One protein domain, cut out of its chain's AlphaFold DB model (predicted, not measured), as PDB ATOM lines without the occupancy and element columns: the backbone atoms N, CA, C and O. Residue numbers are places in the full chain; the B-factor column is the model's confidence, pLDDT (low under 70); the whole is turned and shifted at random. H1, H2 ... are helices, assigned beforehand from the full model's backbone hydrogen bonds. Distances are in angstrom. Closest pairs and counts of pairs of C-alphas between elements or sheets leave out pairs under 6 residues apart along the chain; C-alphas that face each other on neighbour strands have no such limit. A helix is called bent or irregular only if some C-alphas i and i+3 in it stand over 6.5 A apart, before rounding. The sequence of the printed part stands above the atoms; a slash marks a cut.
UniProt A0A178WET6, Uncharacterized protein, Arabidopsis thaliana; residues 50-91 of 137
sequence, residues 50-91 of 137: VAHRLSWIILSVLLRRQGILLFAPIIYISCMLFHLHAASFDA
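Overview. This is residues 50 to 91 of the 137 residues of an uncharacterized protein of Arabidopsis thaliana (UniProt A0A178WET6). Two helices meet near their ends and make an open L, with H1 as the shorter arm and H2 as the longer one. The corner is at the tight link, residues 64 to 66, and both arms stick out from it, with residues 50 to 57 of H1 and 72 to 91 standing free. The printed part has 42 residues with two named helices, H1 then H2, and no named strand; its class is all helix. It is only just loose, close to extended, with a radius of gyration of the C-alphas of 13.5 A, and flat, with spans of 39 by 24 by 9 A.

Along the chain. H1 is residues 50 to 63, 19.7 A from first to last C-alpha, and begins at C-alpha 50 at (31.173, 1.548, -20.923). H2 is residues 67 to 89, 30.7 A long, from C-alpha 67 at (44.303, 7.212, -35.301) to C-alpha 89 at (38.828, -22.888, -32.764). H2 has a kink of 26 degrees near residue 83. It is neither bent nor irregular, but only just: C-alphas 70 and 73 are 6.2 A apart.

Arrangement. H1 and H2 touch only at the corner by their link, with 4 pairs of C-alphas within 8 A. H1 touches with residues 61 to 62 alone, and H2 with residues 67 to 71 alone. Their closest C-alphas, those of Val 61 and Gly 67, are 4.7 A apart. The two run opposite ways at a steep tilt of 57 degrees. Every O i to N i+4 pair is within hydrogen-bond range in H1, and 17 of 19 are in H2.

Size, cuts and confidence. The two C-alphas farthest apart, those of Arg 64 and Ala 91, are 40.2 A apart. The printed part has no cut. The mean pLDDT of the printed part is 77.8, and residues 65 to 67 and 85 to 91 are under 70.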
ATOM      1  N   VAL A  50      29.833   2.065 -20.578       81.38
ATOM      2  CA  VAL A  50      31.173   1.548 -20.923       81.38
ATOM      3  C   VAL A  50      31.282   1.261 -22.420       81.38
ATOM      4  O   VAL A  50      32.201   1.757 -23.067       81.38
ATOM      5  N   ALA A  51      30.312   0.541 -22.988       85.19
ATOM      6  CA  ALA A  51      30.281   0.252 -24.421       85.19
ATOM      7  C   ALA A  51      30.209   1.537 -25.266       85.19
ATOM      8  O   ALA A  51      30.898   1.656 -26.276       85.19
ATOM      9  N   HIS A  52      29.423   2.525 -24.827       84.19
ATOM     10  CA  HIS A  52      29.279   3.817 -25.496       84.19
ATOM     11  C   HIS A  52      30.526   4.698 -25.358       84.19
ATOM     12  O   HIS A  52      30.901   5.388 -26.299       84.19
ATOM     13  N   ARG A  53      31.210   4.665 -24.209       82.12
ATOM     14  CA  ARG A  53      32.493   5.356 -24.009       82.12
ATOM     15  C   ARG A  53      33.566   4.746 -24.899       82.12
ATOM     16  O   ARG A  53      34.299   5.489 -25.539       82.12
ATOM     17  N   LEU A  54      33.623   3.417 -24.978       84.94
ATOM     18  CA  LEU A  54      34.577   2.706 -25.822       84.94
ATOM     19  C   LEU A  54      34.328   3.002 -27.303       84.94
ATOM     20  O   LEU A  54      35.262   3.347 -28.024       84.94
ATOM     21  N   SER A  55      33.070   2.947 -27.747       86.19
ATOM     22  CA  SER A  55      32.718   3.289 -29.124       86.19
ATOM     23  C   SER A  55      32.990   4.760 -29.436       86.19
ATOM     24  O   SER A  55      33.505   5.047 -30.511       86.19
ATOM     25  N   TRP A  56      32.747   5.680 -28.496       84.12
ATOM     26  CA  TRP A  56      33.092   7.096 -28.649       84.12
ATOM     27  C   TRP A  56      34.604   7.322 -28.743       84.12
ATOM     28  O   TRP A  56      35.047   8.109 -29.574       84.12
ATOM     29  N   ILE A  57      35.408   6.606 -27.950       81.88
ATOM     30  CA  ILE A  57      36.875   6.656 -28.027       81.88
ATOM     31  C   ILE A  57      37.341   6.149 -29.391       81.88
ATOM     32  O   ILE A  57      38.059   6.866 -30.081       81.88
ATOM     33  N   ILE A  58      36.884   4.971 -29.820       81.31
ATOM     34  CA  ILE A  58      37.238   4.395 -31.125       81.31
ATOM     35  C   ILE A  58      36.841   5.351 -32.253       81.31
ATOM     36  O   ILE A  58      37.673   5.695 -33.091       81.31
ATOM     37  N   LEU A  59      35.602   5.845 -32.236       80.69
ATOM     38  CA  LEU A  59      35.092   6.797 -33.219       80.69
ATOM     39  C   LEU A  59      35.929   8.086 -33.221       80.69
ATOM     40  O   LEU A  59      36.355   8.541 -34.277       80.69
ATOM     41  N   SER A  60      36.255   8.634 -32.048       77.56
ATOM     42  CA  SER A  60      37.077   9.844 -31.932       77.56
ATOM     43  C   SER A  60      38.501   9.651 -32.464       77.56
ATOM     44  O   SER A  60      39.029  10.538 -33.133       77.56
ATOM     45  N   VAL A  61      39.107   8.484 -32.226       75.19
ATOM     46  CA  VAL A  61      40.452   8.140 -32.700       75.19
ATOM     47  C   VAL A  61      40.449   7.971 -34.220       75.19
ATOM     48  O   VAL A  61      41.310   8.537 -34.895       75.19
ATOM     49  N   LEU A  62      39.447   7.281 -34.773       72.88
ATOM     50  CA  LEU A  62      39.277   7.098 -36.217       72.88
ATOM     51  C   LEU A  62      39.085   8.433 -36.955       72.88
ATOM     52  O   LEU A  62      39.704   8.651 -37.997       72.88
ATOM     53  N   LEU A  63      38.285   9.355 -36.406       76.00
ATOM     54  CA  LEU A  63      38.013  10.653 -37.037       76.00
ATOM     55  C   LEU A  63      39.224  11.598 -37.035       76.00
ATOM     56  O   LEU A  63      39.319  12.477 -37.892       76.00
ATOM     57  N   ARG A  64      40.171  11.437 -36.103       75.94
ATOM     58  CA  ARG A  64      41.257  12.412 -35.897       75.94
ATOM     59  C   ARG A  64      42.379  12.360 -36.937       75.94
ATOM     60  O   ARG A  64      43.386  13.038 -36.756       75.94
ATOM     61  N   ARG A  65      42.245  11.567 -38.010       67.06
ATOM     62  CA  ARG A  65      43.235  11.346 -39.094       67.06
ATOM     63  C   ARG A  65      44.591  10.762 -38.655       67.06
ATOM     64  O   ARG A  65      45.263  10.150 -39.473       67.06
ATOM     65  N   GLN A  66      44.961  10.854 -37.378       66.50
ATOM     66  CA  GLN A  66      46.163  10.250 -36.790       66.50
ATOM     67  C   GLN A  66      45.906   8.866 -36.167       66.50
ATOM     68  O   GLN A  66      46.845   8.109 -35.944       66.50
ATOM     69  N   GLY A  67      44.645   8.498 -35.915       67.69
ATOM     70  CA  GLY A  67      44.303   7.212 -35.301       67.69
ATOM     71  C   GLY A  67      44.376   6.013 -36.240       67.69
ATOM     72  O   GLY A  67      44.457   4.889 -35.763       67.69
ATOM     73  N   ILE A  68      44.407   6.229 -37.560       70.62
ATOM     74  CA  ILE A  68      44.529   5.145 -38.549       70.62
ATOM     75  C   ILE A  68      45.868   4.415 -38.372       70.62
ATOM     76  O   ILE A  68      45.899   3.188 -38.394       70.62
ATOM     77  N   LEU A  69      46.953   5.152 -38.103       76.00
ATOM     78  CA  LEU A  69      48.272   4.562 -37.841       76.00
ATOM     79  C   LEU A  69      48.339   3.801 -36.513       76.00
ATOM     80  O   LEU A  69      49.136   2.881 -36.399       76.00
ATOM     81  N   LEU A  70      47.512   4.155 -35.523       78.81
ATOM     82  CA  LEU A  70      47.446   3.444 -34.241       78.81
ATOM     83  C   LEU A  70      46.499   2.235 -34.307       78.81
ATOM     84  O   LEU A  70      46.723   1.222 -33.651       78.81
ATOM     85  N   PHE A  71      45.455   2.323 -35.130       81.06
ATOM     86  CA  PHE A  71      44.491   1.251 -35.339       81.06
ATOM     87  C   PHE A  71      45.058   0.151 -36.242       81.06
ATOM     88  O   PHE A  71      44.835  -1.023 -35.965       81.06
ATOM     89  N   ALA A  72      45.860   0.499 -37.255       84.94
ATOM     90  CA  ALA A  72      46.523  -0.457 -38.145       84.94
ATOM     91  C   ALA A  72      47.307  -1.574 -37.414       84.94
ATOM     92  O   ALA A  72      47.017  -2.742 -37.679       84.94
ATOM     93  N   PRO A  73      48.234  -1.296 -36.471       86.50
ATOM     94  CA  PRO A  73      48.950  -2.345 -35.746       86.50
ATOM     95  C   PRO A  73      48.029  -3.157 -34.827       86.50
ATOM     96  O   PRO A  73      48.186  -4.371 -34.737       86.50
ATOM     97  N   ILE A  74      47.030  -2.534 -34.191       87.88
ATOM     98  CA  ILE A  74      46.074  -3.244 -33.324       87.88
ATOM     99  C   ILE A  74      45.195  -4.198 -34.140       87.88
ATOM    100  O   ILE A  74      45.030  -5.356 -33.747       87.88
ATOM    101  N   ILE A  75      44.654  -3.749 -35.279       87.50
ATOM    102  CA  ILE A  75      43.904  -4.620 -36.193       87.50
ATOM    103  C   ILE A  75      44.813  -5.723 -36.719       87.50
ATOM    104  O   ILE A  75      44.384  -6.869 -36.743       87.50
ATOM    105  N   TYR A  76      46.045  -5.406 -37.135       91.12
ATOM    106  CA  TYR A  76      46.979  -6.397 -37.667       91.12
ATOM    107  C   TYR A  76      47.214  -7.512 -36.656       91.12
ATOM    108  O   TYR A  76      46.988  -8.668 -36.987       91.12
ATOM    109  N   ILE A  77      47.565  -7.173 -35.413       90.19
ATOM    110  CA  ILE A  77      47.771  -8.149 -34.338       90.19
ATOM    111  C   ILE A  77      46.482  -8.934 -34.089       90.19
ATOM    112  O   ILE A  77      46.526 -10.155 -34.026       90.19
ATOM    113  N   SER A  78      45.329  -8.265 -34.026       89.12
ATOM    114  CA  SER A  78      44.030  -8.923 -33.829       89.12
ATOM    115  C   SER A  78      43.700  -9.903 -34.959       89.12
ATOM    116  O   SER A  78      43.219 -10.998 -34.694       89.12
ATOM    117  N   CYS A  79      43.988  -9.540 -36.208       90.50
ATOM    118  CA  CYS A  79      43.785 -10.375 -37.388       90.50
ATOM    119  C   CYS A  79      44.805 -11.520 -37.444       90.50
ATOM    120  O   CYS A  79      44.426 -12.638 -37.764       90.50
ATOM    121  N   MET A  80      46.064 -11.283 -37.062       90.88
ATOM    122  CA  MET A  80      47.119 -12.301 -36.968       90.88
ATOM    123  C   MET A  80      46.782 -13.333 -35.885       90.88
ATOM    124  O   MET A  80      46.801 -14.535 -36.142       90.88
ATOM    125  N   LEU A  81      46.373 -12.864 -34.699       86.69
ATOM    126  CA  LEU A  81      45.878 -13.708 -33.614       86.69
ATOM    127  C   LEU A  81      44.617 -14.446 -34.045       86.69
ATOM    128  O   LEU A  81      44.558 -15.648 -33.854       86.69
ATOM    129  N   PHE A  82      43.637 -13.774 -34.650       86.19
ATOM    130  CA  PHE A  82      42.426 -14.424 -35.147       86.19
ATOM    131  C   PHE A  82      42.733 -15.443 -36.243       86.19
ATOM    132  O   PHE A  82      42.105 -16.482 -36.274       86.19
ATOM    133  N   HIS A  83      43.712 -15.210 -37.109       82.44
ATOM    134  CA  HIS A  83      44.116 -16.166 -38.134       82.44
ATOM    135  C   HIS A  83      44.696 -17.448 -37.513       82.44
ATOM    136  O   HIS A  83      44.297 -18.552 -37.876       82.44
ATOM    137  N   LEU A  84      45.565 -17.303 -36.509       77.62
ATOM    138  CA  LEU A  84      46.125 -18.421 -35.738       77.62
ATOM    139  C   LEU A  84      45.065 -19.110 -34.856       77.62
ATOM    140  O   LEU A  84      45.058 -20.327 -34.676       77.62
ATOM    141  N   HIS A  85      44.155 -18.326 -34.294       68.00
ATOM    142  CA  HIS A  85      43.153 -18.770 -33.339       68.00
ATOM    143  C   HIS A  85      41.907 -19.351 -33.996       68.00
ATOM    144  O   HIS A  85      41.365 -20.316 -33.481       68.00
ATOM    145  N   ALA A  86      41.478 -18.836 -35.144       64.88
ATOM    146  CA  ALA A  86      40.432 -19.431 -35.970       64.88
ATOM    147  C   ALA A  86      40.864 -20.826 -36.432       64.88
ATOM    148  O   ALA A  86      40.074 -21.762 -36.342       64.88
ATOM    149  N   ALA A  87      42.146 -21.003 -36.775       59.78
ATOM    150  CA  ALA A  87      42.727 -22.326 -37.008       59.78
ATOM    151  C   ALA A  87      42.753 -23.218 -35.743       59.78
ATOM    152  O   ALA A  87      42.817 -24.437 -35.854       59.78
ATOM    153  N   SER A  88      42.674 -22.625 -34.546       58.25
ATOM    154  CA  SER A  88      42.645 -23.325 -33.248       58.25
ATOM    155  C   SER A  88      41.233 -23.490 -32.657       58.25
ATOM    156  O   SER A  88      41.068 -24.173 -31.653       58.25
ATOM    157  N   PHE A  89      40.217 -22.841 -33.232       55.62
ATOM    158  CA  PHE A  89      38.828 -22.888 -32.764       55.62
ATOM    159  C   PHE A  89      37.932 -23.767 -33.634       55.62
ATOM    160  O   PHE A  89      36.973 -24.327 -33.109       55.62
ATOM    161  N   ASP A  90      38.254 -23.936 -34.920       55.72
ATOM    162  CA  ASP A  90      37.625 -24.954 -35.785       55.72
ATOM    163  C   ASP A  90      38.132 -26.378 -35.480       55.72
ATOM    164  O   ASP A  90      37.572 -27.390 -35.883       55.72
ATOM    165  N   ALA A  91      39.184 -26.468 -34.676       57.66
ATOM    166  CA  ALA A  91      39.632 -27.701 -34.074       57.66
ATOM    167  C   ALA A  91      39.973 -27.393 -32.623       57.66
ATOM    168  O   ALA A  91      41.127 -27.179 -32.277       57.66
TER     169      ALA A  91